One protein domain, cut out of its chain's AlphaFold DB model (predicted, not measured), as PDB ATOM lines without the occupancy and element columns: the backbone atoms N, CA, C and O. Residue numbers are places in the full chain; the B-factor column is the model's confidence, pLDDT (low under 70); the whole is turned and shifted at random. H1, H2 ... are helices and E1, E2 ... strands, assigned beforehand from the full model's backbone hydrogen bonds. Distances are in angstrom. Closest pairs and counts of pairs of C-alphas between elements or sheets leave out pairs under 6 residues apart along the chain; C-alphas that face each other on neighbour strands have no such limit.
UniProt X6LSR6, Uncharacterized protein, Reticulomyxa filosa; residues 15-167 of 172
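Overview. This is residues 15 to 167 of the 172 residues of an uncharacterized protein of Reticulomyxa filosa (UniProt X6LSR6). A cluster of helices, H2, H3, H4 and H5, makes one side of the model and a long two-stranded hairpin, E1 and E2, makes the other; after H6, residues 142 to 152 and then H7 lead back to H5. The long link of residues 88 to 110 loops away from the cluster before it reaches E1, and residues 20 to 21 pair with its residues 103 to 104, antiparallel. The printed part has 153 residues, with seven named helices and two named strands in the order H1 H2 H3 H4 H5 E1 E2 H6 H7; the class is mixed, helices and strands, with 69 residues, under half, in named elements. The whole is only just compact, close to loose, with a radius of gyration of the C-alphas of 17.9 A and spans of 53 by 41 by 37 A.

Along the chain. Residues 15 to 26 hold no named element. H1 is residues 27 to 30, with C-alpha 27 at (152.247, 134.291, 151.702). H2 is residues 40 to 47, H3 residues 55 to 58 and H4 residues 60 to 63. H5, residues 73 to 87, is the longest helix, 21.5 A. E1, residues 111 to 118, measures 23.4 A from C-alpha 111 at (164.777, 136.024, 162.083), and E2, residues 125 to 132, measures 22.5 A. H6 is residues 137 to 141. H7, residues 153 to 165, measures 18.2 A and ends with C-alpha 165 at (146.722, 149.153, 169.368).

Arrangement. H1 touches no helix and is apart from H3, but only just, at 8.3 A. H2 touches H4, the closest C-alphas being those of Arg 44 and Ile 62, 5.1 A apart. H2 and H3 only just touch, with 3 pairs of C-alphas within 8 A, the closest being Ala 47 and Leu 55 at 6.5 A. H3 and H4 touch only at the corner by their tight link, and only just, with 3 such pairs, the closest being His 56 and Ile 62 at 6.8 A. H5 touches H3 with its residues 78 to 83 alone, the closest C-alphas being those of Val 57 and Gly 79, 4.3 A apart. H5 touches H4 with its residues 75 to 79 alone, closest at the C-alphas of Pro 60 and Gly 79, 5.0 A. Residues 162 to 165 of H7 touch residues 76 to 80 of H5, closest at the C-alphas of Lys 80 and Thr 165, 6.4 A; the two helices run the same way at a steep tilt of 50 degrees. E1 and E2 form an antiparallel hairpin, with 158 degrees between their directions; N 115 and O 128 are 2.8 A apart and N 130 and O 113 are 3.0 A apart, within hydrogen-bond range. E1 is apart from H3 and H7, for instance, and H6 touches no helix. In H2, H5, H6 and H7 every O i to N i+4 pair is within hydrogen-bond range; H1, H3 and H4 are too short for such a pair, and their one O i to N i+3 pair is within range in H1 and H4 but not in H3.

Size, cuts and confidence. The two C-alphas farthest apart are those of Leu 94 and Thr 122, 58.1 A. The printed part has no cut, and the links H5 to E1 and H6 to H7 are long. Residues 119 to 124, 138 to 143 and 146 to 154 stand free. The mean pLDDT of the printed part is 82.8; it is under 70 at residues 89 to 100, 149 to 156, 158, 160 and 162 to 167.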
ATOM      1  N   ARG A  15     167.423 139.776 171.669       93.38
ATOM      2  CA  ARG A  15     166.607 138.719 172.272       93.38
ATOM      3  C   ARG A  15     165.710 138.081 171.201       93.38
ATOM      4  O   ARG A  15     165.074 138.806 170.436       93.38
ATOM      5  N   PRO A  16     165.674 136.740 171.107       94.62
ATOM      6  CA  PRO A  16     164.749 136.062 170.210       94.62
ATOM      7  C   PRO A  16     163.307 136.215 170.703       94.62
ATOM      8  O   PRO A  16     163.074 136.380 171.904       94.62
ATOM      9  N   PHE A  17     162.346 136.078 169.794       92.56
ATOM     10  CA  PHE A  17     160.920 136.139 170.112       92.56
ATOM     11  C   PHE A  17     160.109 135.177 169.245       92.56
ATOM     12  O   PHE A  17     160.635 134.596 168.301       92.56
ATOM     13  N   ARG A  18     158.843 134.949 169.608       91.31
ATOM     14  CA  ARG A  18     157.925 134.085 168.850       91.31
ATOM     15  C   ARG A  18     157.123 134.932 167.868       91.31
ATOM     16  O   ARG A  18     156.127 135.539 168.264       91.31
ATOM     17  N   GLY A  19     157.599 135.009 166.636       88.19
ATOM     18  CA  GLY A  19     156.954 135.730 165.549       88.19
ATOM     19  C   GLY A  19     155.739 134.996 164.998       88.19
ATOM     20  O   GLY A  19     155.616 133.774 165.127       88.19
ATOM     21  N   PHE A  20     154.848 135.769 164.388       88.12
ATOM     22  CA  PHE A  20     153.773 135.255 163.552       88.12
ATOM     23  C   PHE A  20     154.179 135.336 162.089       88.12
ATOM     24  O   PHE A  20     154.699 136.355 161.642       88.12
ATOM     25  N   HIS A  21     153.911 134.274 161.340       86.62
ATOM     26  CA  HIS A  21     154.184 134.210 159.912       86.62
ATOM     27  C   HIS A  21     153.030 133.508 159.179       86.62
ATOM     28  O   HIS A  21     152.385 132.615 159.745       86.62
ATOM     29  N   PRO A  22     152.740 133.864 157.919       87.81
ATOM     30  CA  PRO A  22     151.774 133.120 157.132       87.81
ATOM     31  C   PRO A  22     152.309 131.722 156.770       87.81
ATOM     32  O   PRO A  22     153.523 131.518 156.652       87.81
ATOM     33  N   PRO A  23     151.422 130.737 156.551       85.50
ATOM     34  CA  PRO A  23     151.742 129.544 155.776       85.50
ATOM     35  C   PRO A  23     152.257 129.913 154.377       85.50
ATOM     36  O   PRO A  23     151.794 130.883 153.770       85.50
ATOM     37  N   SER A  24     153.197 129.132 153.836       84.88
ATOM     38  CA  SER A  24     153.848 129.441 152.553       84.88
ATOM     39  C   SER A  24     152.869 129.570 151.377       84.88
ATOM     40  O   SER A  24     153.111 130.354 150.465       84.88
ATOM     41  N   ASP A  25     151.751 128.846 151.403       85.75
ATOM     42  CA  ASP A  25     150.686 128.894 150.393       85.75
ATOM     43  C   ASP A  25     149.803 130.154 150.482       85.75
ATOM     44  O   ASP A  25     149.150 130.523 149.505       85.75
ATOM     45  N   LEU A  26     149.801 130.845 151.626       85.62
ATOM     46  CA  LEU A  26     149.070 132.101 151.828       85.62
ATOM     47  C   LEU A  26     149.949 133.346 151.683       85.62
ATOM     48  O   LEU A  26     149.408 134.432 151.475       85.62
ATOM     49  N   MET A  27     151.274 133.194 151.727       86.06
ATOM     50  CA  MET A  27     152.247 134.291 151.702       86.06
ATOM     51  C   MET A  27     151.985 135.300 150.572       86.06
ATOM     52  O   MET A  27     151.849 136.489 150.838       86.06
ATOM     53  N   GLN A  28     151.810 134.839 149.327       87.62
ATOM     54  CA  GLN A  28     151.570 135.726 148.176       87.62
ATOM     55  C   GLN A  28     150.239 136.483 148.239       87.62
ATOM     56  O   GLN A  28     150.114 137.555 147.657       87.62
ATOM     57  N   ARG A  29     149.229 135.922 148.913       87.50
ATOM     58  CA  ARG A  29     147.920 136.569 149.074       87.50
ATOM     59  C   ARG A  29     147.907 137.556 150.233       87.50
ATOM     60  O   ARG A  29     147.044 138.426 150.260       87.50
ATOM     61  N   MET A  30     148.812 137.384 151.189       88.69
ATOM     62  CA  MET A  30     148.871 138.193 152.395       88.69
ATOM     63  C   MET A  30     149.835 139.366 152.263       88.69
ATOM     64  O   MET A  30     149.503 140.464 152.704       88.69
ATOM     65  N   ALA A  31     150.987 139.140 151.628       87.38
ATOM     66  CA  ALA A  31     152.023 140.145 151.455       87.38
ATOM     67  C   ALA A  31     151.486 141.397 150.747       87.38
ATOM     68  O   ALA A  31     150.809 141.320 149.719       87.38
ATOM     69  N   CYS A  32     151.835 142.559 151.288       86.81
ATOM     70  CA  CYS A  32     151.522 143.859 150.720       86.81
ATOM     71  C   CYS A  32     152.741 144.789 150.802       86.81
ATOM     72  O   CYS A  32     153.671 144.524 151.570       86.81
ATOM     73  N   PRO A  33     152.779 145.869 150.003       83.94
ATOM     74  CA  PRO A  33     153.778 146.915 150.179       83.94
ATOM     75  C   PRO A  33     153.667 147.563 151.568       83.94
ATOM     76  O   PRO A  33     152.596 147.506 152.177       83.94
ATOM     77  N   PRO A  34     154.730 148.238 152.041       80.88
ATOM     78  CA  PRO A  34     154.650 149.072 153.235       80.88
ATOM     79  C   PRO A  34     153.506 150.093 153.138       80.88
ATOM     80  O   PRO A  34     153.311 150.734 152.105       80.88
ATOM     81  N   PHE A  35     152.758 150.274 154.223       77.25
ATOM     82  CA  PHE A  35     151.566 151.128 154.232       77.25
ATOM     83  C   PHE A  35     151.841 152.608 153.939       77.25
ATOM     84  O   PHE A  35     150.938 153.322 153.510       77.25
ATOM     85  N   ASP A  36     153.067 153.082 154.170       78.81
ATOM     86  CA  ASP A  36     153.451 154.480 153.969       78.81
ATOM     87  C   ASP A  36     153.991 154.783 152.564       78.81
ATOM     88  O   ASP A  36     154.393 155.922 152.305       78.81
ATOM     89  N   VAL A  37     153.985 153.793 151.658       82.31
ATOM     90  CA  VAL A  37     154.349 153.963 150.239       82.31
ATOM     91  C   VAL A  37     153.166 153.835 149.275       82.31
ATOM     92  O   VAL A  37     153.374 153.924 148.068       82.31
ATOM     93  N   ILE A  38     151.950 153.627 149.792       87.88
ATOM     94  CA  ILE A  38     150.716 153.496 149.006       87.88
ATOM     95  C   ILE A  38     149.605 154.381 149.576       87.88
ATOM     96  O   ILE A  38     149.448 154.517 150.793       87.88
ATOM     97  N   GLU A  39     148.791 154.951 148.692       91.38
ATOM     98  CA  GLU A  39     147.631 155.757 149.087       91.38
ATOM     99  C   GLU A  39     146.421 154.867 149.432       91.38
ATOM    100  O   GLU A  39     146.332 153.713 149.008       91.38
ATOM    101  N   SER A  40     145.449 155.379 150.199       92.50
ATOM    102  CA  SER A  40     144.293 154.573 150.643       92.50
ATOM    103  C   SER A  40     143.420 154.066 149.488       92.50
ATOM    104  O   SER A  40     142.882 152.962 149.567       92.50
ATOM    105  N   ASP A  41     143.304 154.826 148.397       93.19
ATOM    106  CA  ASP A  41     142.551 154.393 147.212       93.19
ATOM    107  C   ASP A  41     143.286 153.280 146.441       93.19
ATOM    108  O   ASP A  41     142.658 152.312 146.011       93.19
ATOM    109  N   GLU A  42     144.618 153.359 146.331       92.88
ATOM    110  CA  GLU A  42     145.439 152.289 145.743       92.88
ATOM    111  C   GLU A  42     145.349 151.016 146.587       92.88
ATOM    112  O   GLU A  42     145.097 149.933 146.060       92.88
ATOM    113  N   ALA A  43     145.471 151.153 147.911       92.81
ATOM    114  CA  ALA A  43     145.355 150.044 148.850       92.81
ATOM    115  C   ALA A  43     143.987 149.343 148.756       92.81
ATOM    116  O   ALA A  43     143.916 148.114 148.788       92.81
ATOM    117  N   ARG A  44     142.903 150.108 148.574       94.62
ATOM    118  CA  ARG A  44     141.548 149.564 148.401       94.62
ATOM    119  C   ARG A  44     141.424 148.722 147.139       94.62
ATOM    120  O   ARG A  44     140.847 147.637 147.188       94.62
ATOM    121  N   GLU A  45     141.965 149.194 146.020       95.12
ATOM    122  CA  GLU A  45     141.956 148.415 144.779       95.12
ATOM    123  C   GLU A  45     142.885 147.194 144.866       95.12
ATOM    124  O   GLU A  45     142.516 146.124 144.388       95.12
ATOM    125  N   MET A  46     144.033 147.298 145.548       92.38
ATOM    126  CA  MET A  46     144.940 146.165 145.783       92.38
ATOM    127  C   MET A  46     144.323 145.061 146.658       92.38
ATOM    128  O   MET A  46     144.564 143.878 146.415       92.38
ATOM    129  N   ALA A  47     143.529 145.427 147.666       93.25
ATOM    130  CA  ALA A  47     142.873 144.480 148.574       93.25
ATOM    131  C   ALA A  47     141.540 143.926 148.029       93.25
ATOM    132  O   ALA A  47     140.956 142.998 148.594       93.25
ATOM    133  N   LYS A  48     141.032 144.475 146.923       93.75
ATOM    134  CA  LYS A  48     139.709 144.154 146.378       93.75
ATOM    135  C   LYS A  48     139.566 142.669 146.052       93.75
ATOM    136  O   LYS A  48     140.299 142.107 145.245       93.75
ATOM    137  N   GLY A  49     138.570 142.032 146.668       91.19
ATOM    138  CA  GLY A  49     138.316 140.598 146.497       91.19
ATOM    139  C   GLY A  49     139.337 139.687 147.191       91.19
ATOM    140  O   GLY A  49     139.281 138.471 147.006       91.19
ATOM    141  N   ASN A  50     140.245 140.239 148.001       91.31
ATOM    142  CA  ASN A  50     141.241 139.487 148.750       91.31
ATOM    143  C   ASN A  50     141.199 139.825 150.244       91.31
ATOM    144  O   ASN A  50     142.054 140.534 150.760       91.31
ATOM    145  N   GLU A  51     140.262 139.195 150.952       88.88
ATOM    146  CA  GLU A  51     140.108 139.285 152.415       88.88
ATOM    147  C   GLU A  51     141.383 138.955 153.216       88.88
ATOM    148  O   GLU A  51     141.493 139.327 154.379       88.88
ATOM    149  N   LYS A  52     142.346 138.248 152.605       88.31
ATOM    150  CA  LYS A  52     143.605 137.830 153.238       88.31
ATOM    151  C   LYS A  52     144.716 138.861 153.102       88.31
ATOM    152  O   LYS A  52     145.794 138.632 153.642       88.31
ATOM    153  N   SER A  53     144.490 139.944 152.357       91.25
ATOM    154  CA  SER A  53     145.477 141.007 152.203       91.25
ATOM    155  C   SER A  53     145.767 141.643 153.556       91.25
ATOM    156  O   SER A  53     144.847 142.071 154.254       91.25
ATOM    157  N   PHE A  54     147.045 141.753 153.915       90.44
ATOM    158  CA  PHE A  54     147.419 142.391 155.174       90.44
ATOM    159  C   PHE A  54     147.125 143.904 155.193       90.44
ATOM    160  O   PHE A  54     147.088 144.512 156.257       90.44
ATOM    161  N   LEU A  55     146.768 144.497 154.045       92.00
ATOM    162  CA  LEU A  55     146.261 145.870 153.954       92.00
ATOM    163  C   LEU A  55     145.006 146.111 154.800       92.00
ATOM    164  O   LEU A  55     144.797 147.230 155.251       92.00
ATOM    165  N   HIS A  56     144.200 145.080 155.072       91.81
ATOM    166  CA  HIS A  56     143.070 145.204 155.998       91.81
ATOM    167  C   HIS A  56     143.524 145.488 157.444       91.81
ATOM    168  O   HIS A  56     142.758 146.034 158.236       91.81
ATOM    169  N   VAL A  57     144.759 145.129 157.804       90.06
ATOM    170  CA  VAL A  57     145.368 145.424 159.110       90.06
ATOM    171  C   VAL A  57     146.170 146.724 159.051       90.06
ATOM    172  O   VAL A  57     145.964 147.602 159.880       90.06
ATOM    173  N   ASP A  58     147.029 146.866 158.043       88.94
ATOM    174  CA  ASP A  58     147.973 147.983 157.919       88.94
ATOM    175  C   ASP A  58     147.327 149.304 157.463       88.94
ATOM    176  O   ASP A  58     147.799 150.387 157.811       88.94
ATOM    177  N   LYS A  59     146.242 149.229 156.681       91.75
ATOM    178  CA  LYS A  59     145.454 150.378 156.209       91.75
ATOM    179  C   LYS A  59     143.955 150.120 156.405       91.75
ATOM    180  O   LYS A  59     143.214 150.030 155.422       91.75
ATOM    181  N   PRO A  60     143.460 149.984 157.652       92.62
ATOM    182  CA  PRO A  60     142.081 149.562 157.907       92.62
ATOM    183  C   PRO A  60     141.030 150.526 157.350       92.62
ATOM    184  O   PRO A  60     139.873 150.145 157.190       92.62
ATOM    185  N   GLU A  61     141.401 151.770 157.028       93.75
ATOM    186  CA  GLU A  61     140.517 152.749 156.395       93.75
ATOM    187  C   GLU A  61     139.970 152.276 155.035       93.75
ATOM    188  O   GLU A  61     138.926 152.760 154.587       93.75
ATOM    189  N   ILE A  62     140.612 151.291 154.391       94.31
ATOM    190  CA  ILE A  62     140.107 150.669 153.158       94.31
ATOM    191  C   ILE A  62     138.818 149.861 153.376       94.31
ATOM    192  O   ILE A  62     138.105 149.595 152.411       94.31
ATOM    193  N   ASP A  63     138.487 149.512 154.621       93.75
ATOM    194  CA  ASP A  63     137.243 148.815 154.976       93.75
ATOM    195  C   ASP A  63     136.087 149.786 155.274       93.75
ATOM    196  O   ASP A  63     134.944 149.366 155.459       93.75
ATOM    197  N   PHE A  64     136.364 151.090 155.306       94.62
ATOM    198  CA  PHE A  64     135.381 152.146 155.544       94.62
ATOM    199  C   PHE A  64     134.994 152.860 154.241       94.62
ATOM    200  O   PHE A  64     135.688 152.708 153.226       94.62
ATOM    201  N   PRO A  65     133.901 153.655 154.233       94.94
ATOM    202  CA  PRO A  65     133.571 154.518 153.103       94.94
ATOM    203  C   PRO A  65     134.744 155.419 152.701       94.94
ATOM    204  O   PRO A  65     135.526 155.864 153.546       94.94
ATOM    205  N   GLN A  66     134.854 155.706 151.403       92.88
ATOM    206  CA  GLN A  66     135.905 156.576 150.876       92.88
ATOM    207  C   GLN A  66     135.859 157.958 151.550       92.88
ATOM    208  O   GLN A  66     134.784 158.516 151.767       92.88
ATOM    209  N   GLY A  67     137.033 158.495 151.893       90.31
ATOM    210  CA  GLY A  67     137.171 159.760 152.622       90.31
ATOM    211  C   GLY A  67     137.178 159.633 154.150       90.31
ATOM    212  O   GLY A  67     137.378 160.641 154.825       90.31
ATOM    213  N   THR A  68     137.005 158.425 154.703       92.00
ATOM    214  CA  THR A  68     137.225 158.175 156.140       92.00
ATOM    215  C   THR A  68     138.678 158.472 156.502       92.00
ATOM    216  O   THR A  68     139.596 158.082 155.779       92.00
ATOM    217  N   SER A  69     138.895 159.180 157.608       90.25
ATOM    218  CA  SER A  69     140.234 159.571 158.038       90.25
ATOM    219  C   SER A  69     140.970 158.365 158.627       90.25
ATOM    220  O   SER A  69     140.467 157.689 159.520       90.25
ATOM    221  N   GLN A  70     142.201 158.128 158.165       86.81
ATOM    222  CA  GLN A  70     143.074 157.066 158.689       86.81
ATOM    223  C   GLN A  70     143.419 157.238 160.181       86.81
ATOM    224  O   GLN A  70     143.865 156.297 160.825       86.81
ATOM    225  N   TYR A  71     143.200 158.434 160.740       86.81
ATOM    226  CA  TYR A  71     143.506 158.754 162.135       86.81
ATOM    227  C   TYR A  71     142.318 158.561 163.088       86.81
ATOM    228  O   TYR A  71     142.447 158.812 164.292       86.81
ATOM    229  N   ASP A  72     141.169 158.124 162.573       90.50
ATOM    230  CA  ASP A  72     139.963 157.940 163.370       90.50
ATOM    231  C   ASP A  72     140.096 156.710 164.278       90.50
ATOM    232  O   ASP A  72     140.542 155.643 163.857       90.50
ATOM    233  N   ASP A  73     139.644 156.813 165.529       90.38
ATOM    234  CA  ASP A  73     139.716 155.719 166.516       90.38
ATOM    235  C   ASP A  73     139.077 154.414 166.008       90.38
ATOM    236  O   ASP A  73     139.545 153.313 166.310       90.38
ATOM    237  N   ALA A  74     138.016 154.539 165.204       92.38
ATOM    238  CA  ALA A  74     137.334 153.413 164.578       92.38
ATOM    239  C   ALA A  74     138.236 152.646 163.595       92.38
ATOM    240  O   ALA A  74     138.144 151.420 163.535       92.38
ATOM    241  N   VAL A  75     139.130 153.338 162.880       92.00
ATOM    242  CA  VAL A  75     140.097 152.732 161.950       92.00
ATOM    243  C   VAL A  75     141.121 151.906 162.724       92.00
ATOM    244  O   VAL A  75     141.311 150.728 162.423       92.00
ATOM    245  N   TYR A  76     141.699 152.451 163.798       87.81
ATOM    246  CA  TYR A  76     142.643 151.697 164.634       87.81
ATOM    247  C   TYR A  76     141.997 150.457 165.260       87.81
ATOM    248  O   TYR A  76     142.596 149.377 165.263       87.81
ATOM    249  N   LYS A  77     140.758 150.596 165.755       90.00
ATOM    250  CA  LYS A  77     139.974 149.481 166.306       90.00
ATOM    251  C   LYS A  77     139.717 148.407 165.250       90.00
ATOM    252  O   LYS A  77     139.858 147.225 165.555       90.00
ATOM    253  N   LYS A  78     139.394 148.806 164.018       90.69
ATOM    254  CA  LYS A  78     139.177 147.884 162.901       90.69
ATOM    255  C   LYS A  78     140.448 147.124 162.526       90.69
ATOM    256  O   LYS A  78     140.381 145.911 162.355       90.69
ATOM    257  N   GLY A  79     141.604 147.788 162.484       89.62
ATOM    258  CA  GLY A  79     142.880 147.108 162.232       89.62
ATOM    259  C   GLY A  79     143.206 146.066 163.299       89.62
ATOM    260  O   GLY A  79     143.582 144.946 162.966       89.62
ATOM    261  N   LYS A  80     142.932 146.367 164.576       87.94
ATOM    262  CA  LYS A  80     143.050 145.386 165.666       87.94
ATOM    263  C   LYS A  80     142.096 144.203 165.493       87.94
ATOM    264  O   LYS A  80     142.501 143.062 165.670       87.94
ATOM    265  N   GLU A  81     140.833 144.463 165.160       88.38
ATOM    266  CA  GLU A  81     139.848 143.405 164.901       88.38
ATOM    267  C   GLU A  81     140.279 142.511 163.730       88.38
ATOM    268  O   GLU A  81     140.160 141.291 163.814       88.38
ATOM    269  N   ASN A  82     140.819 143.105 162.665       89.00
ATOM    270  CA  ASN A  82     141.330 142.376 161.511       89.00
ATOM    271  C   ASN A  82     142.589 141.568 161.873       89.00
ATOM    272  O   ASN A  82     142.663 140.392 161.532       89.00
ATOM    273  N   LEU A  83     143.529 142.129 162.638       87.69
ATOM    274  CA  LEU A  83     144.705 141.405 163.132       87.69
ATOM    275  C   LEU A  83     144.298 140.188 163.978       87.69
ATOM    276  O   LEU A  83     144.748 139.068 163.730       87.69
ATOM    277  N   ASP A  84     143.369 140.388 164.913       85.88
ATOM    278  CA  ASP A  84     142.788 139.323 165.729       85.88
ATOM    279  C   ASP A  84     142.191 138.202 164.863       85.88
ATOM    280  O   ASP A  84     142.308 137.033 165.225       85.88
ATOM    281  N   LEU A  85     141.550 138.527 163.734       85.19
ATOM    282  CA  LEU A  85     141.007 137.534 162.799       85.19
ATOM    283  C   LEU A  85     142.106 136.749 162.074       85.19
ATOM    284  O   LEU A  85     141.925 135.560 161.820       85.19
ATOM    285  N   PHE A  86     143.243 137.375 161.765       84.06
ATOM    286  CA  PHE A  86     144.369 136.685 161.131       84.06
ATOM    287  C   PHE A  86     145.039 135.686 162.093       84.06
ATOM    288  O   PHE A  86     145.506 134.626 161.657       84.06
ATOM    289  N   ILE A  87     145.075 136.017 163.390       82.88
ATOM    290  CA  ILE A  87     145.697 135.215 164.456       82.88
ATOM    291  C   ILE A  87     144.758 134.125 164.985       82.88
ATOM    292  O   ILE A  87     145.183 132.994 165.251       82.88
ATOM    293  N   LYS A  88     143.482 134.459 165.216       74.56
ATOM    294  CA  LYS A  88     142.551 133.573 165.920       74.56
ATOM    295  C   LYS A  88     142.168 132.382 165.059       74.56
ATOM    296  O   LYS A  88     141.561 132.509 164.007       74.56
ATOM    297  N   ASN A  89     142.353 131.199 165.635       54.53
ATOM    298  CA  ASN A  89     141.637 130.000 165.225       54.53
ATOM    299  C   ASN A  89     140.143 130.182 165.533       54.53
ATOM    300  O   ASN A  89     139.718 129.986 166.673       54.53
ATOM    301  N   VAL A  90     139.331 130.564 164.548       48.34
ATOM    302  CA  VAL A  90     137.874 130.574 164.734       48.34
ATOM    303  C   VAL A  90     137.380 129.126 164.768       48.34
ATOM    304  O   VAL A  90     137.367 128.437 163.750       48.34
ATOM    305  N   PHE A  91     136.989 128.658 165.955       41.88
ATOM    306  CA  PHE A  91     136.302 127.382 166.153       41.88
ATOM    307  C   PHE A  91     134.797 127.664 166.198       41.88
ATOM    308  O   PHE A  91     134.220 127.836 167.272       41.88
ATOM    309  N   LEU A  92     134.157 127.805 165.032       40.12
ATOM    310  CA  LEU A  92     132.696 127.862 164.999       40.12
ATOM    311  C   LEU A  92     132.129 126.442 165.115       40.12
ATOM    312  O   LEU A  92     132.646 125.490 164.532       40.12
ATOM    313  N   PHE A  93     131.082 126.333 165.929       40.06
ATOM    314  CA  PHE A  93     130.381 125.119 166.330       40.06
ATOM    315  C   PHE A  93     130.157 124.150 165.155       40.06
ATOM    316  O   PHE A  93     129.482 124.497 164.195       40.06
ATOM    317  N   LEU A  94     130.704 122.937 165.295       44.50
ATOM    318  CA  LEU A  94     130.539 121.762 164.432       44.50
ATOM    319  C   LEU A  94     130.882 121.994 162.936       44.50
ATOM    320  O   LEU A  94     130.114 122.569 162.178       44.50
ATOM    321  N   PHE A  95     132.004 121.411 162.498       45.03
ATOM    322  CA  PHE A  95     132.375 121.113 161.099       45.03
ATOM    323  C   PHE A  95     133.237 122.077 160.260       45.03
ATOM    324  O   PHE A  95     133.627 121.677 159.164       45.03
ATOM    325  N   LEU A  96     133.663 123.247 160.740       38.38
ATOM    326  CA  LEU A  96     134.611 124.093 159.989       38.38
ATOM    327  C   LEU A  96     135.904 124.324 160.774       38.38
ATOM    328  O   LEU A  96     135.966 125.120 161.707       38.38
ATOM    329  N   PHE A  97     136.952 123.600 160.384       46.12
ATOM    330  CA  PHE A  97     138.313 123.857 160.840       46.12
ATOM    331  C   PHE A  97     138.810 125.194 160.252       46.12
ATOM    332  O   PHE A  97     138.942 125.331 159.040       46.12
ATOM    333  N   LEU A  98     139.082 126.141 161.155       51.53
ATOM    334  CA  LEU A  98     140.166 127.133 161.177       51.53
ATOM    335  C   LEU A  98     140.401 128.019 159.934       51.53
ATOM    336  O   LEU A  98     141.181 127.687 159.041       51.53
ATOM    337  N   LEU A  99     139.917 129.265 159.997       54.72
ATOM    338  CA  LEU A  99     140.644 130.393 159.403       54.72
ATOM    339  C   LEU A  99     141.874 130.661 160.283       54.72
ATOM    340  O   LEU A  99     141.782 131.384 161.262       54.72
ATOM    341  N   LYS A 100     143.003 130.008 159.994       68.69
ATOM    342  CA  LYS A 100     144.297 130.331 160.609       68.69
ATOM    343  C   LYS A 100     145.225 130.836 159.518       68.69
ATOM    344  O   LYS A 100     145.847 130.038 158.819       68.69
ATOM    345  N   TRP A 101     145.263 132.149 159.315       81.81
ATOM    346  CA  TRP A 101     146.096 132.725 158.258       81.81
ATOM    347  C   TRP A 101     147.514 133.039 158.733       81.81
ATOM    348  O   TRP A 101     148.413 133.109 157.903       81.81
ATOM    349  N   LEU A 102     147.729 133.139 160.048       85.50
ATOM    350  CA  LEU A 102     149.041 133.284 160.671       85.50
ATOM    351  C   LEU A 102     149.334 132.136 161.636       85.50
ATOM    352  O   LEU A 102     148.477 131.695 162.398       85.50
ATOM    353  N   THR A 103     150.576 131.668 161.642       85.00
ATOM    354  CA  THR A 103     151.094 130.700 162.608       85.00
ATOM    355  C   THR A 103     152.171 131.348 163.456       85.00
ATOM    356  O   THR A 103     153.044 132.030 162.937       85.00
ATOM    357  N   GLN A 104     152.084 131.138 164.770       88.62
ATOM    358  CA  GLN A 104     153.127 131.540 165.701       88.62
ATOM    359  C   GLN A 104     154.172 130.437 165.835       88.62
ATOM    360  O   GLN A 104     153.808 129.267 165.988       88.62
ATOM    361  N   ASP A 105     155.443 130.821 165.867       89.50
ATOM    362  CA  ASP A 105     156.529 129.900 166.186       89.50
ATOM    363  C   ASP A 105     156.404 129.330 167.608       89.50
ATOM    364  O   ASP A 105     156.131 130.042 168.580       89.50
ATOM    365  N   GLU A 106     156.666 128.030 167.759       91.06
ATOM    366  CA  GLU A 106     156.608 127.351 169.061       91.06
ATOM    367  C   GLU A 106     157.694 127.845 170.027       91.06
ATOM    368  O   GLU A 106     157.504 127.868 171.247       91.06
ATOM    369  N   LYS A 107     158.850 128.235 169.483       95.19
ATOM    370  CA  LYS A 107     160.041 128.637 170.234       95.19
ATOM    371  C   LYS A 107     160.472 130.042 169.822       95.19
ATOM    372  O   LYS A 107     160.281 130.413 168.671       95.19
ATOM    373  N   PRO A 108     161.072 130.825 170.733       94.81
ATOM    374  CA  PRO A 108     161.667 132.099 170.363       94.81
ATOM    375  C   PRO A 108     162.780 131.911 169.325       94.81
ATOM    376  O   PRO A 108     163.706 131.128 169.553       94.81
ATOM    377  N   CYS A 109     162.720 132.677 168.239       94.06
ATOM    378  CA  CYS A 109     163.669 132.650 167.132       94.06
ATOM    379  C   CYS A 109     164.314 134.029 166.915       94.06
ATOM    380  O   CYS A 109     163.784 135.064 167.321       94.06
ATOM    381  N   LEU A 110     165.491 134.029 166.285       94.00
ATOM    382  CA  LEU A 110     166.023 135.201 165.592       94.00
ATOM    383  C   LEU A 110     165.690 135.027 164.114       94.00
ATOM    384  O   LEU A 110     165.904 133.943 163.569       94.00
ATOM    385  N   TYR A 111     165.205 136.082 163.476       92.31
ATOM    386  CA  TYR A 111     164.777 136.024 162.083       92.31
ATOM    387  C   TYR A 111     165.799 136.720 161.199       92.31
ATOM    388  O   TYR A 111     166.387 137.732 161.586       92.31
ATOM    389  N   ILE A 112     166.005 136.173 160.005       93.12
ATOM    390  CA  ILE A 112     166.819 136.787 158.960       93.12
ATOM    391  C   ILE A 112     165.872 137.152 157.829       93.12
ATOM    392  O   ILE A 112     165.120 136.298 157.368       93.12
ATOM    393  N   TYR A 113     165.934 138.397 157.376       89.50
ATOM    394  CA  TYR A 113     165.202 138.848 156.199       89.50
ATOM    395  C   TYR A 113     166.175 139.232 155.087       89.50
ATOM    396  O   TYR A 113     167.331 139.585 155.347       89.50
ATOM    397  N   SER A 114     165.696 139.175 153.846       91.38
ATOM    398  CA  SER A 114     166.387 139.704 152.675       91.38
ATOM    399  C   SER A 114     165.506 140.725 151.962       91.38
ATOM    400  O   SER A 114     164.285 140.604 151.919       91.38
ATOM    401  N   GLN A 115     166.134 141.757 151.415       87.81
ATOM    402  CA  GLN A 115     165.491 142.773 150.593       87.81
ATOM    403  C   GLN A 115     166.276 142.903 149.297       87.81
ATOM    404  O   GLN A 115     167.475 143.183 149.313       87.81
ATOM    405  N   GLU A 116     165.594 142.690 148.178       90.44
ATOM    406  CA  GLU A 116     166.149 142.881 146.846       90.44
ATOM    407  C   GLU A 116     165.656 144.212 146.271       90.44
ATOM    408  O   GLU A 116     164.457 144.463 146.177       90.44
ATOM    409  N   MET A 117     166.587 145.079 145.874       87.44
ATOM    410  CA  MET A 117     166.290 146.388 145.299       87.44
ATOM    411  C   MET A 117     166.998 146.553 143.960       87.44
ATOM    412  O   MET A 117     168.218 146.400 143.851       87.44
ATOM    413  N   LYS A 118     166.244 146.941 142.930       90.69
ATOM    414  CA  LYS A 118     166.811 147.320 141.636       90.69
ATOM    415  C   LYS A 118     167.193 148.798 141.653       90.69
ATOM    416  O   LYS A 118     166.338 149.673 141.747       90.69
ATOM    417  N   VAL A 119     168.485 149.089 141.526       89.25
ATOM    418  CA  VAL A 119     169.006 150.461 141.513       89.25
ATOM    419  C   VAL A 119     168.602 151.140 140.206       89.25
ATOM    420  O   VAL A 119     169.146 150.828 139.147       89.25
ATOM    421  N   SER A 120     167.676 152.101 140.269       85.19
ATOM    422  CA  SER A 120     167.039 152.704 139.085       85.19
ATOM    423  C   SER A 120     168.027 153.307 138.079       85.19
ATOM    424  O   SER A 120     167.774 153.268 136.881       85.19
ATOM    425  N   ARG A 121     169.169 153.838 138.541       85.31
ATOM    426  CA  ARG A 121     170.185 154.462 137.670       85.31
ATOM    427  C   ARG A 121     171.095 153.472 136.946       85.31
ATOM    428  O   ARG A 121     171.592 153.795 135.876       85.31
ATOM    429  N   THR A 122     171.368 152.313 137.537       89.75
ATOM    430  CA  THR A 122     172.348 151.349 137.001       89.75
ATOM    431  C   THR A 122     171.700 150.053 136.528       89.75
ATOM    432  O   THR A 122     172.363 149.233 135.902       89.75
ATOM    433  N   GLY A 123     170.427 149.828 136.865       89.19
ATOM    434  CA  GLY A 123     169.724 148.566 136.644       89.19
ATOM    435  C   GLY A 123     170.244 147.408 137.500       89.19
ATOM    436  O   GLY A 123     169.703 146.307 137.401       89.19
ATOM    437  N   LYS A 124     171.265 147.639 138.337       93.81
ATOM    438  CA  LYS A 124     171.892 146.614 139.171       93.81
ATOM    439  C   LYS A 124     170.943 146.184 140.283       93.81
ATOM    440  O   LYS A 124     170.331 147.023 140.939       93.81
ATOM    441  N   VAL A 125     170.883 144.881 140.518       94.38
ATOM    442  CA  VAL A 125     170.192 144.292 141.662       94.38
ATOM    443  C   VAL A 125     171.119 144.339 142.878       94.38
ATOM    444  O   VAL A 125     172.271 143.901 142.810       94.38
ATOM    445  N   HIS A 126     170.639 144.918 143.973       92.19
ATOM    446  CA  HIS A 126     171.301 144.919 145.270       92.19
ATOM    447  C   HIS A 126     170.468 144.106 146.255       92.19
ATOM    448  O   HIS A 126     169.263 144.316 146.345       92.19
ATOM    449  N   VAL A 127     171.114 143.197 146.987       93.69
ATOM    450  CA  VAL A 127     170.464 142.385 148.018       93.69
ATOM    451  C   VAL A 127     171.044 142.770 149.370       93.69
ATOM    452  O   VAL A 127     172.259 142.691 149.568       93.69
ATOM    453  N   GLN A 128     170.174 143.175 150.287       92.19
ATOM    454  CA  GLN A 128     170.502 143.467 151.675       92.19
ATOM    455  C   GLN A 128     169.894 142.393 152.571       92.19
ATOM    456  O   GLN A 128     168.746 142.002 152.382       92.19
ATOM    457  N   TYR A 129     170.655 141.941 153.562       93.75
ATOM    458  CA  TYR A 129     170.162 141.054 154.612       93.75
ATOM    459  C   TYR A 129     170.115 141.807 155.936       93.75
ATOM    460  O   TYR A 129     170.959 142.671 156.192       93.75
ATOM    461  N   GLY A 130     169.161 141.458 156.788       91.19
ATOM    462  CA  GLY A 130     169.066 142.000 158.135       91.19
ATOM    463  C   GLY A 130     168.566 140.970 159.135       91.19
ATOM    464  O   GLY A 130     168.120 139.884 158.768       91.19
ATOM    465  N   ILE A 131     168.684 141.321 160.413       91.69
ATOM    466  CA  ILE A 131     168.216 140.504 161.532       91.69
ATOM    467  C   ILE A 131     167.017 141.210 162.148       91.69
ATOM    468  O   ILE A 131     167.103 142.398 162.457       91.69
ATOM    469  N   ALA A 132     165.939 140.469 162.377       91.88
ATOM    470  CA  ALA A 132     164.836 140.918 163.207       91.88
ATOM    471  C   ALA A 132     164.865 140.186 164.555       91.88
ATOM    472  O   ALA A 132     164.918 138.954 164.632       91.88
ATOM    473  N   ALA A 133     164.891 140.981 165.621       92.25
ATOM    474  CA  ALA A 133     165.022 140.547 167.004       92.25
ATOM    475  C   ALA A 133     164.467 141.630 167.937       92.25
ATOM    476  O   ALA A 133     164.410 142.804 167.569       92.25
ATOM    477  N   GLU A 134     164.128 141.255 169.167       91.31
ATOM    478  CA  GLU A 134     163.860 142.232 170.218       91.31
ATOM    479  C   GLU A 134     165.178 142.884 170.659       91.31
ATOM    480  O   GLU A 134     166.208 142.217 170.812       91.31
ATOM    481  N   VAL A 135     165.138 144.194 170.902       90.88
ATOM    482  CA  VAL A 135     166.286 144.983 171.361       90.88
ATOM    483  C   VAL A 135     165.914 145.825 172.577       90.88
ATOM    484  O   VAL A 135     164.746 146.103 172.838       90.88
ATOM    485  N   SER A 136     166.915 146.233 173.355       89.06
ATOM    486  CA  SER A 136     166.684 147.055 174.542       89.06
ATOM    487  C   SER A 136     166.329 148.498 174.166       89.06
ATOM    488  O   SER A 136     167.167 149.212 173.616       89.06
ATOM    489  N   ALA A 137     165.134 148.954 174.562       86.75
ATOM    490  CA  ALA A 137     164.732 150.363 174.459       86.75
ATOM    491  C   ALA A 137     165.738 151.295 175.157       86.75
ATOM    492  O   ALA A 137     166.146 152.311 174.605       86.75
ATOM    493  N   LYS A 138     166.263 150.876 176.314       87.19
ATOM    494  CA  LYS A 138     167.321 151.606 177.018       87.19
ATOM    495  C   LYS A 138     168.597 151.757 176.174       87.19
ATOM    496  O   LYS A 138     169.165 152.840 176.122       87.19
ATOM    497  N   GLN A 139     169.046 150.703 175.479       88.12
ATOM    498  CA  GLN A 139     170.220 150.803 174.592       88.12
ATOM    499  C   GLN A 139     169.961 151.693 173.360       88.12
ATOM    500  O   GLN A 139     170.913 152.245 172.801       88.12
ATOM    501  N   TYR A 140     168.699 151.834 172.938       85.50
ATOM    502  CA  TYR A 140     168.283 152.789 171.908       85.50
ATOM    503  C   TYR A 140     168.361 154.235 172.423       85.50
ATOM    504  O   TYR A 140     169.040 155.061 171.812       85.50
ATOM    505  N   GLU A 141     167.780 154.519 173.592       85.56
ATOM    506  CA  GLU A 141     167.822 155.838 174.249       85.56
ATOM    507  C   GLU A 141     169.258 156.299 174.557       85.56
ATOM    508  O   GLU A 141     169.624 157.450 174.316       85.56
ATOM    509  N   GLU A 142     170.112 155.379 175.018       89.12
ATOM    510  CA  GLU A 142     171.530 155.626 175.312       89.12
ATOM    511  C   GLU A 142     172.410 155.732 174.046       89.12
ATOM    512  O   GLU A 142     173.627 155.901 174.148       89.12
ATOM    513  N   LYS A 143     171.825 155.646 172.838       86.62
ATOM    514  CA  LYS A 143     172.518 155.726 171.533       86.62
ATOM    515  C   LYS A 143     173.616 154.670 171.325       86.62
ATOM    516  O   LYS A 143     174.527 154.856 170.502       86.62
ATOM    517  N   ILE A 144     173.523 153.555 172.056       88.38
ATOM    518  CA  ILE A 144     174.337 152.351 171.840       88.38
ATOM    519  C   ILE A 144     173.892 151.692 170.531       88.38
ATOM    520  O   ILE A 144     174.727 151.346 169.694       88.38
ATOM    521  N   ILE A 145     172.575 151.587 170.319       86.75
ATOM    522  CA  ILE A 145     171.989 151.221 169.026       86.75
ATOM    523  C   ILE A 145     172.071 152.448 168.110       86.75
ATOM    524  O   ILE A 145     171.590 153.528 168.452       86.75
ATOM    525  N   LYS A 146     172.720 152.302 166.949       85.44
ATOM    526  CA  LYS A 146     172.852 153.393 165.977       85.44
ATOM    527  C   LYS A 146     171.558 153.572 165.192       85.44
ATOM    528  O   LYS A 146     170.999 152.612 164.672       85.44
ATOM    529  N   ILE A 147     171.124 154.820 165.089       80.94
ATOM    530  CA  ILE A 147     169.928 155.223 164.354       80.94
ATOM    531  C   ILE A 147     170.361 155.593 162.935       80.94
ATOM    532  O   ILE A 147     171.283 156.391 162.763       80.94
ATOM    533  N   HIS A 148     169.728 154.983 161.934       70.12
ATOM    534  CA  HIS A 148     170.053 155.189 160.519       70.12
ATOM    535  C   HIS A 148     169.080 156.147 159.811       70.12
ATOM    536  O   HIS A 148     169.396 156.633 158.730       70.12
ATOM    537  N   GLU A 149     167.940 156.465 160.430       64.56
ATOM    538  CA  GLU A 149     166.920 157.362 159.884       64.56
ATOM    539  C   GLU A 149     166.369 158.286 160.982       64.56
ATOM    540  O   GLU A 149     165.978 157.826 162.055       64.56
ATOM    541  N   PHE A 150     166.329 159.596 160.717       61.81
ATOM    542  CA  PHE A 150     165.633 160.567 161.565       61.81
ATOM    543  C   PHE A 150     164.180 160.671 161.095       61.81
ATOM    544  O   PHE A 150     163.877 161.395 160.142       61.81
ATOM    545  N   THR A 151     163.287 159.917 161.736       61.28
ATOM    546  CA  THR A 151     161.861 159.927 161.395       61.28
ATOM    547  C   THR A 151     161.209 161.212 161.925       61.28
ATOM    548  O   THR A 151     161.619 161.774 162.935       61.28
ATOM    549  N   ARG A 152     160.220 161.757 161.203       61.53
ATOM    550  CA  ARG A 152     159.485 162.952 161.657       61.53
ATOM    551  C   ARG A 152     158.572 162.584 162.842       61.53
ATOM    552  O   ARG A 152     157.892 161.567 162.718       61.53
ATOM    553  N   PRO A 153     158.407 163.444 163.868       66.44
ATOM    554  CA  PRO A 153     157.613 163.131 165.067       66.44
ATOM    555  C   PRO A 153     156.194 162.629 164.766       66.44
ATOM    556  O   PRO A 153     155.763 161.616 165.291       66.44
ATOM    557  N   LYS A 154     155.504 163.246 163.796       59.66
ATOM    558  CA  LYS A 154     154.155 162.823 163.380       59.66
ATOM    559  C   LYS A 154     154.087 161.366 162.886       59.66
ATOM    560  O   LYS A 154     153.075 160.707 163.086       59.66
ATOM    561  N   LYS A 155     155.136 160.870 162.216       62.66
ATOM    562  CA  LYS A 155     155.222 159.463 161.784       62.66
ATOM    563  C   LYS A 155     155.555 158.539 162.962       62.66
ATOM    564  O   LYS A 155     155.177 157.376 162.935       62.66
ATOM    565  N   GLU A 156     156.269 159.034 163.967       65.00
ATOM    566  CA  GLU A 156     156.597 158.272 165.176       65.00
ATOM    567  C   GLU A 156     155.367 158.100 166.074       65.00
ATOM    568  O   GLU A 156     155.109 156.986 166.524       65.00
ATOM    569  N   ASP A 157     154.567 159.153 166.259       70.50
ATOM    570  CA  ASP A 157     153.325 159.105 167.043       70.50
ATOM    571  C   ASP A 157     152.317 158.116 166.439       70.50
ATOM    572  O   ASP A 157     151.735 157.296 167.148       70.50
ATOM    573  N   ASP A 158     152.154 158.146 165.113       68.44
ATOM    574  CA  ASP A 158     151.281 157.218 164.391       68.44
ATOM    575  C   ASP A 158     151.774 155.765 164.500       68.44
ATOM    576  O   ASP A 158     151.007 154.875 164.863       68.44
ATOM    577  N   ARG A 159     153.084 155.526 164.317       70.19
ATOM    578  CA  ARG A 159     153.704 154.202 164.523       70.19
ATOM    579  C   ARG A 159     153.558 153.707 165.961       70.19
ATOM    580  O   ARG A 159     153.336 152.516 166.167       70.19
ATOM    581  N   THR A 160     153.669 154.597 166.944       67.25
ATOM    582  CA  THR A 160     153.490 154.259 168.362       67.25
ATOM    583  C   THR A 160     152.054 153.838 168.619       67.25
ATOM    584  O   THR A 160     151.821 152.784 169.195       67.25
ATOM    585  N   ARG A 161     151.081 154.592 168.102       70.88
ATOM    586  CA  ARG A 161     149.660 154.279 168.259       70.88
ATOM    587  C   ARG A 161     149.254 152.986 167.548       70.88
ATOM    588  O   ARG A 161     148.487 152.204 168.114       70.88
ATOM    589  N   LEU A 162     149.775 152.753 166.340       67.62
ATOM    590  CA  LEU A 162     149.632 151.482 165.625       67.62
ATOM    591  C   LEU A 162     150.221 150.341 166.453       67.62
ATOM    592  O   LEU A 162     149.530 149.358 166.689       67.62
ATOM    593  N   THR A 163     151.440 150.507 166.971       64.44
ATOM    594  CA  THR A 163     152.083 149.500 167.825       64.44
ATOM    595  C   THR A 163     151.257 149.243 169.086       64.44
ATOM    596  O   THR A 163     150.923 148.103 169.356       64.44
ATOM    597  N   ASP A 164     150.824 150.267 169.817       65.25
ATOM    598  CA  ASP A 164     150.046 150.104 171.054       65.25
ATOM    599  C   ASP A 164     148.684 149.429 170.829       65.25
ATOM    600  O   ASP A 164     148.167 148.727 171.703       65.25
ATOM    601  N   THR A 165     148.074 149.649 169.662       63.44
ATOM    602  CA  THR A 165     146.722 149.153 169.368       63.44
ATOM    603  C   THR A 165     146.732 147.810 168.634       63.44
ATOM    604  O   THR A 165     145.824 147.000 168.835       63.44
ATOM    605  N   GLN A 166     147.749 147.568 167.805       60.47
ATOM    606  CA  GLN A 166     147.873 146.459 166.853       60.47
ATOM    607  C   GLN A 166     149.231 145.738 167.002       60.47
ATOM    608  O   GLN A 166     149.838 145.313 166.022       60.47
ATOM    609  N   SER A 167     149.751 145.609 168.228       51.62
ATOM    610  CA  SER A 167     151.035 144.944 168.476       51.62
ATOM    611  C   SER A 167     150.930 143.429 168.345       51.62
ATOM    612  O   SER A 167     150.614 142.770 169.334       51.62
TER     613      SER A 167